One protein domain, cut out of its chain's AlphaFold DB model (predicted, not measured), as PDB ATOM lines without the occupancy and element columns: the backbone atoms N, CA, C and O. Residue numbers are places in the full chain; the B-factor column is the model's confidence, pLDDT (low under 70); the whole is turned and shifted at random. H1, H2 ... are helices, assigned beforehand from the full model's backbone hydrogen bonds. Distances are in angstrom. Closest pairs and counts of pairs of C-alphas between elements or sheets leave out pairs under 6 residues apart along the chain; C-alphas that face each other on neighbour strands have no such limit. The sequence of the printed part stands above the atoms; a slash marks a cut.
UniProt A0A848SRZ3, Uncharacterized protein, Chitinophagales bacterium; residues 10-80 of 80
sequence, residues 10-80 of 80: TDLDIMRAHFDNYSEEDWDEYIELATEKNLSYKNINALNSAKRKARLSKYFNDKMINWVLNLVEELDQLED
ATOM      1  N   THR A  10       9.273  26.044  32.539       97.06
ATOM      2  CA  THR A  10      10.453  26.653  31.913       97.06
ATOM      3  C   THR A  10      11.563  26.850  32.937       97.06
ATOM      4  O   THR A  10      12.710  26.479  32.687       97.06
ATOM      5  N   ASP A  11      11.219  27.375  34.115       97.50
ATOM      6  CA  ASP A  11      12.172  27.561  35.210       97.50
ATOM      7  C   ASP A  11      12.695  26.220  35.726       97.50
ATOM      8  O   ASP A  11      13.881  26.105  36.036       97.50
ATOM      9  N   LEU A  12      11.849  25.184  35.768       97.31
ATOM     10  CA  LEU A  12      12.281  23.832  36.124       97.31
ATOM     11  C   LEU A  12      13.298  23.273  35.127       97.31
ATOM     12  O   LEU A  12      14.310  22.708  35.547       97.31
ATOM     13  N   ASP A  13      13.063  23.436  33.827       97.38
ATOM     14  CA  ASP A  13      13.988  22.960  32.797       97.38
ATOM     15  C   ASP A  13      15.326  23.715  32.847       97.38
ATOM     16  O   ASP A  13      16.386  23.088  32.780       97.38
ATOM     17  N   ILE A  14      15.300  25.035  33.058       97.44
ATOM     18  CA  ILE A  14      16.512  25.849  33.246       97.44
ATOM     19  C   ILE A  14      17.268  25.410  34.505       97.44
ATOM     20  O   ILE A  14      18.477  25.184  34.461       97.44
ATOM     21  N   MET A  15      16.567  25.250  35.628       97.69
ATOM     22  CA  MET A  15      17.163  24.834  36.898       97.69
ATOM     23  C   MET A  15      17.833  23.460  36.787       97.69
ATOM     24  O   MET A  15      18.946  23.263  37.274       97.69
ATOM     25  N   ARG A  16      17.173  22.505  36.126       97.75
ATOM     26  CA  ARG A  16      17.724  21.169  35.868       97.75
ATOM     27  C   ARG A  16      18.959  21.230  34.977       97.75
ATOM     28  O   ARG A  16      19.947  20.577  35.293       97.75
ATOM     29  N   ALA A  17      18.934  22.051  33.928       97.75
ATOM     30  CA  ALA A  17      20.093  22.260  33.067       97.75
ATOM     31  C   ALA A  17      21.281  22.860  33.839       97.75
ATOM     32  O   ALA A  17      22.408  22.408  33.671       97.75
ATOM     33  N   HIS A  18      21.039  23.824  34.733       97.12
ATOM     34  CA  HIS A  18      22.087  24.367  35.599       97.12
ATOM     35  C   HIS A  18      22.666  23.322  36.550       97.12
ATOM     36  O   HIS A  18      23.877  23.270  36.731       97.12
ATOM     37  N   PHE A  19      21.825  22.471  37.131       98.12
ATOM     38  CA  PHE A  19      22.289  21.356  37.950       98.12
ATOM     39  C   PHE A  19      23.138  20.360  37.154       98.12
ATOM     40  O   PHE A  19      24.173  19.909  37.641       98.12
ATOM     41  N   ASP A  20      22.743  20.048  35.921       98.25
ATOM     42  CA  ASP A  20      23.470  19.112  35.059       98.25
ATOM     43  C   ASP A  20      24.809  19.668  34.535       98.25
ATOM     44  O   ASP A  20      25.596  18.916  33.958       98.25
ATOM     45  N   ASN A  21      25.112  20.950  34.765       97.50
ATOM     46  CA  ASN A  21      26.440  21.497  34.484       97.50
ATOM     47  C   ASN A  21      27.499  21.004  35.483       97.50
ATOM     48  O   ASN A  21      28.662  20.894  35.100       97.50
ATOM     49  N   TYR A  22      27.105  20.645  36.710       98.00
ATOM     50  CA  TYR A  22      28.023  20.148  37.735       98.00
ATOM     51  C   TYR A  22      28.330  18.655  37.531       98.00
ATOM     52  O   TYR A  22      27.434  17.804  37.444       98.00
ATOM     53  N   SER A  23      29.618  18.345  37.432       98.06
ATOM     54  CA  SER A  23      30.202  17.003  37.427       98.06
ATOM     55  C   SER A  23      30.234  16.389  38.829       98.06
ATOM     56  O   SER A  23      29.955  17.064  39.816       98.06
ATOM     57  N   GLU A  24      30.535  15.091  38.928       97.81
ATOM     58  CA  GLU A  24      30.689  14.444  40.239       97.81
ATOM     59  C   GLU A  24      31.857  15.046  41.027       97.81
ATOM     60  O   GLU A  24      31.747  15.174  42.245       97.81
ATOM     61  N   GLU A  25      32.926  15.432  40.326       98.25
ATOM     62  CA  GLU A  25      34.106  16.085  40.881       98.25
ATOM     63  C   GLU A  25      33.775  17.471  41.450       98.25
ATOM     64  O   GLU A  25      34.134  17.747  42.591       98.25
ATOM     65  N   ASP A  26      32.998  18.292  40.732       98.12
ATOM     66  CA  ASP A  26      32.574  19.606  41.245       98.12
ATOM     67  C   ASP A  26      31.786  19.449  42.560       98.12
ATOM     68  O   ASP A  26      31.973  20.192  43.522       98.12
ATOM     69  N   TRP A  27      30.909  18.438  42.651       98.19
ATOM     70  CA  TRP A  27      30.184  18.164  43.896       98.19
ATOM     71  C   TRP A  27      31.097  17.701  45.033       98.19
ATOM     72  O   TRP A  27      30.769  17.969  46.190       98.19
ATOM     73  N   ASP A  28      32.192  16.994  44.742       98.31
ATOM     74  CA  ASP A  28      33.173  16.610  45.762       98.31
ATOM     75  C   ASP A  28      33.855  17.837  46.360       98.31
ATOM     76  O   ASP A  28      33.902  17.950  47.586       98.31
ATOM     77  N   GLU A  29      34.265  18.795  45.528       97.94
ATOM     78  CA  GLU A  29      34.853  20.063  45.979       97.94
ATOM     79  C   GLU A  29      33.895  20.811  46.923       97.94
ATOM     80  O   GLU A  29      34.271  21.206  48.029       97.94
ATOM     81  N   TYR A  30      32.607  20.892  46.572       98.12
ATOM     82  CA  TYR A  30      31.600  21.502  47.448       98.12
ATOM     83  C   TYR A  30      31.354  20.726  48.748       98.12
ATOM     84  O   TYR A  30      31.060  21.329  49.784       98.12
ATOM     85  N   ILE A  31      31.442  19.393  48.736       98.31
ATOM     86  CA  ILE A  31      31.312  18.567  49.947       98.31
ATOM     87  C   ILE A  31      32.508  18.788  50.874       98.31
ATOM     88  O   ILE A  31      32.319  18.892  52.093       98.31
ATOM     89  N   GLU A  32      33.717  18.859  50.321       97.88
ATOM     90  CA  GLU A  32      34.942  19.154  51.062       97.88
ATOM     91  C   GLU A  32      34.853  20.542  51.694       97.88
ATOM     92  O   GLU A  32      34.926  20.651  52.921       97.88
ATOM     93  N   LEU A  33      34.528  21.570  50.909       97.25
ATOM     94  CA  LEU A  33      34.351  22.936  51.400       97.25
ATOM     95  C   LEU A  33      33.268  23.024  52.488       97.25
ATOM     96  O   LEU A  33      33.479  23.616  53.548       97.25
ATOM     97  N   ALA A  34      32.113  22.380  52.287       97.19
ATOM     98  CA  ALA A  34      31.060  22.320  53.300       97.19
ATOM     99  C   ALA A  34      31.537  21.652  54.600       97.19
ATOM    100  O   ALA A  34      31.137  22.059  55.695       97.19
ATOM    101  N   THR A  35      32.395  20.636  54.494       96.81
ATOM    102  CA  THR A  35      32.983  19.945  55.646       96.81
ATOM    103  C   THR A  35      33.979  20.845  56.377       96.81
ATOM    104  O   THR A  35      33.896  20.973  57.598       96.81
ATOM    105  N   GLU A  36      34.861  21.534  55.653       96.81
ATOM    106  CA  GLU A  36      35.834  22.480  56.216       96.81
ATOM    107  C   GLU A  36      35.159  23.653  56.934       96.81
ATOM    108  O   GLU A  36      35.539  24.032  58.046       96.81
ATOM    109  N   LYS A  37      34.087  24.188  56.342       95.50
ATOM    110  CA  LYS A  37      33.266  25.256  56.927       95.50
ATOM    111  C   LYS A  37      32.321  24.748  58.028       95.50
ATOM    112  O   LYS A  37      31.546  25.532  58.573       95.50
ATOM    113  N   ASN A  38      32.404  23.468  58.406       95.44
ATOM    114  CA  ASN A  38      31.603  22.829  59.456       95.44
ATOM    115  C   ASN A  38      30.084  23.003  59.261       95.44
ATOM    116  O   ASN A  38      29.336  23.211  60.223       95.44
ATOM    117  N   LEU A  39      29.602  22.913  58.017       95.56
ATOM    118  CA  LEU A  39      28.168  22.915  57.743       95.56
ATOM    119  C   LEU A  39      27.485  21.702  58.383       95.56
ATOM    120  O   LEU A  39      28.079  20.661  58.666       95.56
ATOM    121  N   SER A  40      26.174  21.830  58.594       96.81
ATOM    122  CA  SER A  40      25.397  20.757  59.210       96.81
ATOM    123  C   SER A  40      25.438  19.463  58.385       96.81
ATOM    124  O   SER A  40      25.417  19.483  57.153       96.81
ATOM    125  N   TYR A  41      25.363  18.319  59.072       96.88
ATOM    126  CA  TYR A  41      25.265  16.990  58.450       96.88
ATOM    127  C   TYR A  41      24.152  16.897  57.393       96.88
ATOM    128  O   TYR A  41      24.287  16.214  56.381       96.88
ATOM    129  N   LYS A  42      23.048  17.624  57.603       97.62
ATOM    130  CA  LYS A  42      21.933  17.701  56.656       97.62
ATOM    131  C   LYS A  42      22.359  18.314  55.314       97.62
ATOM    132  O   LYS A  42      21.949  17.795  54.279       97.62
ATOM    133  N   ASN A  43      23.174  19.368  55.335       97.81
ATOM    134  CA  ASN A  43      23.677  20.026  54.125       97.81
ATOM    135  C   ASN A  43      24.683  19.127  53.399       97.81
ATOM    136  O   ASN A  43      24.532  18.883  52.205       97.81
ATOM    137  N   ILE A  44      25.620  18.525  54.138       98.06
ATOM    138  CA  ILE A  44      26.594  17.572  53.582       98.06
ATOM    139  C   ILE A  44      25.881  16.385  52.914       98.06
ATOM    140  O   ILE A  44      26.229  15.977  51.807       98.06
ATOM    141  N   ASN A  45      24.830  15.843  53.536       98.12
ATOM    142  CA  ASN A  45      24.038  14.763  52.942       98.12
ATOM    143  C   ASN A  45      23.249  15.187  51.696       98.12
ATOM    144  O   ASN A  45      23.038  14.361  50.800       98.12
ATOM    145  N   ALA A  46      22.787  16.439  51.637       98.19
ATOM    146  CA  ALA A  46      22.114  16.977  50.461       98.19
ATOM    147  C   ALA A  46      23.084  17.047  49.272       98.19
ATOM    148  O   ALA A  46      22.766  16.514  48.209       98.19
ATOM    149  N   LEU A  47      24.298  17.565  49.487       98.25
ATOM    150  CA  LEU A  47      25.370  17.587  48.483       98.25
ATOM    151  C   LEU A  47      25.788  16.172  48.055       98.25
ATOM    152  O   LEU A  47      25.855  15.875  46.868       98.25
ATOM    153  N   ASN A  48      25.927  15.233  48.994       98.31
ATOM    154  CA  ASN A  48      26.177  13.822  48.662       98.31
ATOM    155  C   ASN A  48      25.059  13.200  47.808       98.31
ATOM    156  O   ASN A  48      25.296  12.303  46.999       98.31
ATOM    157  N   SER A  49      23.810  13.627  48.007       98.06
ATOM    158  CA  SER A  49      22.685  13.175  47.186       98.06
ATOM    159  C   SER A  49      22.717  13.805  45.793       98.06
ATOM    160  O   SER A  49      22.416  13.103  44.829       98.06
ATOM    161  N   ALA A  50      23.124  15.075  45.692       98.25
ATOM    162  CA  ALA A  50      23.375  15.763  44.428       98.25
ATOM    163  C   ALA A  50      24.481  15.079  43.621       98.25
ATOM    164  O   ALA A  50      24.227  14.704  42.481       98.25
ATOM    165  N   LYS A  51      25.628  14.773  44.244       98.31
ATOM    166  CA  LYS A  51      26.732  14.027  43.622       98.31
ATOM    167  C   LYS A  51      26.261  12.734  42.956       98.31
ATOM    168  O   LYS A  51      26.490  12.519  41.774       98.31
ATOM    169  N   ARG A  52      25.513  11.888  43.678       98.00
ATOM    170  CA  ARG A  52      24.976  10.614  43.139       98.00
ATOM    171  C   ARG A  52      24.007  10.794  41.963       98.00
ATOM    172  O   ARG A  52      23.592   9.806  41.354       98.00
ATOM    173  N   LYS A  53      23.552  12.021  41.727       98.06
ATOM    174  CA  LYS A  53      22.627  12.411  40.666       98.06
ATOM    175  C   LYS A  53      23.259  13.392  39.683       98.06
ATOM    176  O   LYS A  53      22.514  13.906  38.856       98.06
ATOM    177  N   ALA A  54      24.570  13.633  39.741       97.25
ATOM    178  CA  ALA A  54      25.260  14.556  38.849       97.25
ATOM    179  C   ALA A  54      24.909  14.253  37.386       97.25
ATOM    180  O   ALA A  54      24.914  13.095  36.961       97.25
ATOM    181  N   ARG A  55      24.544  15.294  36.630       95.31
ATOM    182  CA  ARG A  55      24.111  15.202  35.219       95.31
ATOM    183  C   ARG A  55      22.886  14.311  34.953       95.31
ATOM    184  O   ARG A  55      22.619  13.917  33.816       95.31
ATOM    185  N   LEU A  56      22.151  13.940  36.001       97.06
ATOM    186  CA  LEU A  56      20.973  13.075  35.970       97.06
ATOM    187  C   LEU A  56      19.765  13.762  36.635       97.06
ATOM    188  O   LEU A  56      18.940  13.082  37.258       97.06
ATOM    189  N   SER A  57      19.633  15.086  36.478       96.50
ATOM    190  CA  SER A  57      18.563  15.925  37.051       96.50
ATOM    191  C   SER A  57      17.154  15.342  36.884       96.50
ATOM    192  O   SER A  57      16.360  15.364  37.820       96.50
ATOM    193  N   LYS A  58      16.858  14.717  35.736       95.75
ATOM    194  CA  LYS A  58      15.575  14.041  35.445       95.75
ATOM    195  C   LYS A  58      15.166  12.958  36.455       95.75
ATOM    196  O   LYS A  58      14.006  12.558  36.484       95.75
ATOM    197  N   TYR A  59      16.107  12.438  37.243       96.12
ATOM    198  CA  TYR A  59      15.875  11.430  38.284       96.12
ATOM    199  C   TYR A  59      16.024  11.996  39.696       96.12
ATOM    200  O   TYR A  59      16.194  11.233  40.656       96.12
ATOM    201  N   PHE A  60      15.996  13.319  39.828       96.75
ATOM    202  CA  PHE A  60      16.168  14.019  41.082       96.75
ATOM    203  C   PHE A  60      14.993  14.968  41.341       96.75
ATOM    204  O   PHE A  60      14.322  15.435  40.429       96.75
ATOM    205  N   ASN A  61      14.678  15.180  42.617       95.94
ATOM    206  CA  ASN A  61      13.529  15.989  43.016       95.94
ATOM    207  C   ASN A  61      13.844  17.476  42.809       95.94
ATOM    208  O   ASN A  61      14.800  17.965  43.405       95.94
ATOM    209  N   ASP A  62      13.003  18.203  42.074       97.44
ATOM    210  CA  ASP A  62      13.177  19.632  41.768       97.44
ATOM    211  C   ASP A  62      13.408  20.499  43.013       97.44
ATOM    212  O   ASP A  62      14.278  21.363  43.028       97.44
ATOM    213  N   LYS A  63      12.700  20.221  44.117       97.06
ATOM    214  CA  LYS A  63      12.925  20.939  45.386       97.06
ATOM    215  C   LYS A  63      14.324  20.705  45.953       97.06
ATOM    216  O   LYS A  63      14.884  21.597  46.583       97.06
ATOM    217  N   MET A  64      14.854  19.498  45.770       97.75
ATOM    218  CA  MET A  64      16.201  19.151  46.207       97.75
ATOM    219  C   MET A  64      17.240  19.797  45.298       97.75
ATOM    220  O   MET A  64      18.183  20.368  45.825       97.75
ATOM    221  N   ILE A  65      17.028  19.772  43.976       98.06
ATOM    222  CA  ILE A  65      17.878  20.466  42.999       98.06
ATOM    223  C   ILE A  65      17.981  21.951  43.354       98.06
ATOM    224  O   ILE A  65      19.080  22.464  43.533       98.06
ATOM    225  N   ASN A  66      16.843  22.623  43.545       97.56
ATOM    226  CA  ASN A  66      16.830  24.025  43.948       97.56
ATOM    227  C   ASN A  66      17.623  24.243  45.243       97.56
ATOM    228  O   ASN A  66      18.435  25.156  45.334       97.56
ATOM    229  N   TRP A  67      17.401  23.406  46.257       97.38
ATOM    230  CA  TRP A  67      18.091  23.551  47.536       97.38
ATOM    231  C   TRP A  67      19.611  23.404  47.398       97.38
ATOM    232  O   TRP A  67      20.335  24.260  47.896       97.38
ATOM    233  N   VAL A  68      20.106  22.378  46.702       97.75
ATOM    234  CA  VAL A  68      21.557  22.175  46.558       97.75
ATOM    235  C   VAL A  68      22.215  23.242  45.686       97.75
ATOM    236  O   VAL A  68      23.341  23.619  45.975       97.75
ATOM    237  N   LEU A  69      21.511  23.792  44.691       97.56
ATOM    238  CA  LEU A  69      22.013  24.928  43.909       97.56
ATOM    239  C   LEU A  69      22.136  26.208  44.749       97.56
ATOM    240  O   LEU A  69      23.113  26.932  44.606       97.56
ATOM    241  N   ASN A  70      21.181  26.471  45.649       96.62
ATOM    242  CA  ASN A  70      21.313  27.584  46.598       96.62
ATOM    243  C   ASN A  70      22.467  27.340  47.583       96.62
ATOM    244  O   ASN A  70      23.178  28.271  47.937       96.62
ATOM    245  N   LEU A  71      22.673  26.088  48.002       96.56
ATOM    246  CA  LEU A  71      23.774  25.734  48.896       96.56
ATOM    247  C   LEU A  71      25.147  25.927  48.236       96.56
ATOM    248  O   LEU A  71      26.068  26.374  48.905       96.56
ATOM    249  N   VAL A  72      25.275  25.608  46.945       96.31
ATOM    250  CA  VAL A  72      26.481  25.899  46.152       96.31
ATOM    251  C   VAL A  72      26.765  27.400  46.137       96.31
ATOM    252  O   VAL A  72      27.860  27.807  46.493       96.31
ATOM    253  N   GLU A  73      25.759  28.229  45.853       94.31
ATOM    254  CA  GLU A  73      25.925  29.688  45.876       94.31
ATOM    255  C   GLU A  73      26.333  30.226  47.258       94.31
ATOM    256  O   GLU A  73      27.156  31.135  47.347       94.31
ATOM    257  N   GLU A  74      25.766  29.688  48.342       94.62
ATOM    258  CA  GLU A  74      26.180  30.045  49.703       94.62
ATOM    259  C   GLU A  74      27.641  29.661  49.973       94.62
ATOM    260  O   GLU A  74      28.340  30.393  50.668       94.62
ATOM    261  N   LEU A  75      28.105  28.525  49.444       95.19
ATOM    262  CA  LEU A  75      29.482  28.060  49.599       95.19
ATOM    263  C   LEU A  75      30.469  28.883  48.767       95.19
ATOM    264  O   LEU A  75      31.492  29.277  49.321       95.19
ATOM    265  N   ASP A  76      30.134  29.209  47.515       94.06
ATOM    266  CA  ASP A  76      30.940  30.094  46.660       94.06
ATOM    267  C   ASP A  76      31.166  31.452  47.359       94.06
ATOM    268  O   ASP A  76      32.278  31.965  47.417       94.06
ATOM    269  N   GLN A  77      30.128  32.007  47.999       92.81
ATOM    270  CA  GLN A  77      30.229  33.263  48.763       92.81
ATOM    271  C   GLN A  77      31.093  33.173  50.029       92.81
ATOM    272  O   GLN A  77      31.454  34.206  50.588       92.81
ATOM    273  N   LEU A  78      31.360  31.971  50.543       88.25
ATOM    274  CA  LEU A  78      32.218  31.755  51.713       88.25
ATOM    275  C   LEU A  78      33.688  31.529  51.334       88.25
ATOM    276  O   LEU A  78      34.527  31.438  52.244       88.25
ATOM    277  N   GLU A  79      33.978  31.345  50.045       77.44
ATOM    278  CA  GLU A  79      35.328  31.204  49.498       77.44
ATOM    279  C   GLU A  79      35.969  32.568  49.170       77.44
ATOM    280  O   GLU A  79      37.178  32.715  49.364       77.44
ATOM    281  N   ASP A  80      35.158  33.565  48.790       60.69
ATOM    282  CA  ASP A  80      35.542  34.977  48.575       60.69
ATOM    283  C   ASP A  80      35.682  35.804  49.879       60.69
ATOM    284  O   ASP A  80      36.569  36.695  49.928       60.69
TER     285      ASP A  80
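Overview. This is residues 10 to 80 of the 80 residues of an uncharacterized protein of Chitinophagales bacterium (UniProt A0A848SRZ3). H2 and H3 make a helical hairpin, the longest helix H4 crosses it, and H1 packs on residues 62 to 69 of H4, apart from the hairpin. The printed part has 71 residues with four named helices, H1 to H4 in chain order, and no named strand: all helix, mostly crossed packing. It is compact, with a radius of gyration of the C-alphas of 11.4 A, and spans 34 by 22 by 20 A.

Arrangement. Start at H1, residues 10 to 20; it touches H4, residues 62 to 79, at Phe 19 and Ile 65, the closest C-alphas, 6.8 A. H2, residues 24 to 36, and H3, residues 41 to 51, touch at a shallow tilt of 12 degrees, opposite ways; their closest C-alphas, Glu 24 and Lys 51, are 5.2 A apart. H4, the hub, touches H2 with residues 72 to 75 alone, at a steep tilt of 59 degrees; the closest C-alphas are Tyr 30 and Val 72, 6.9 A. Residues 64 to 71 alone touch H3, only just about perpendicular at 71 degrees; the closest C-alphas are Leu 47 and Val 68, 6.3 A. In H1, H2, H3 and H4 every O i to N i+4 pair is within hydrogen-bond range.

Along the chain. Find C-alpha 10 at (10.453, 26.653, 31.913), where H1 begins, 15.4 A long. H2 is 18.6 A, H3 15.2 A; H4 runs 26.2 A to C-alpha 79 at (35.328, 31.204, 49.498).

Size, cuts and confidence. The C-alphas farthest apart, Thr 10 and Glu 36, are 35.4 A apart. The printed part has no cut and no long link; residue 80 alone has pLDDT under 70.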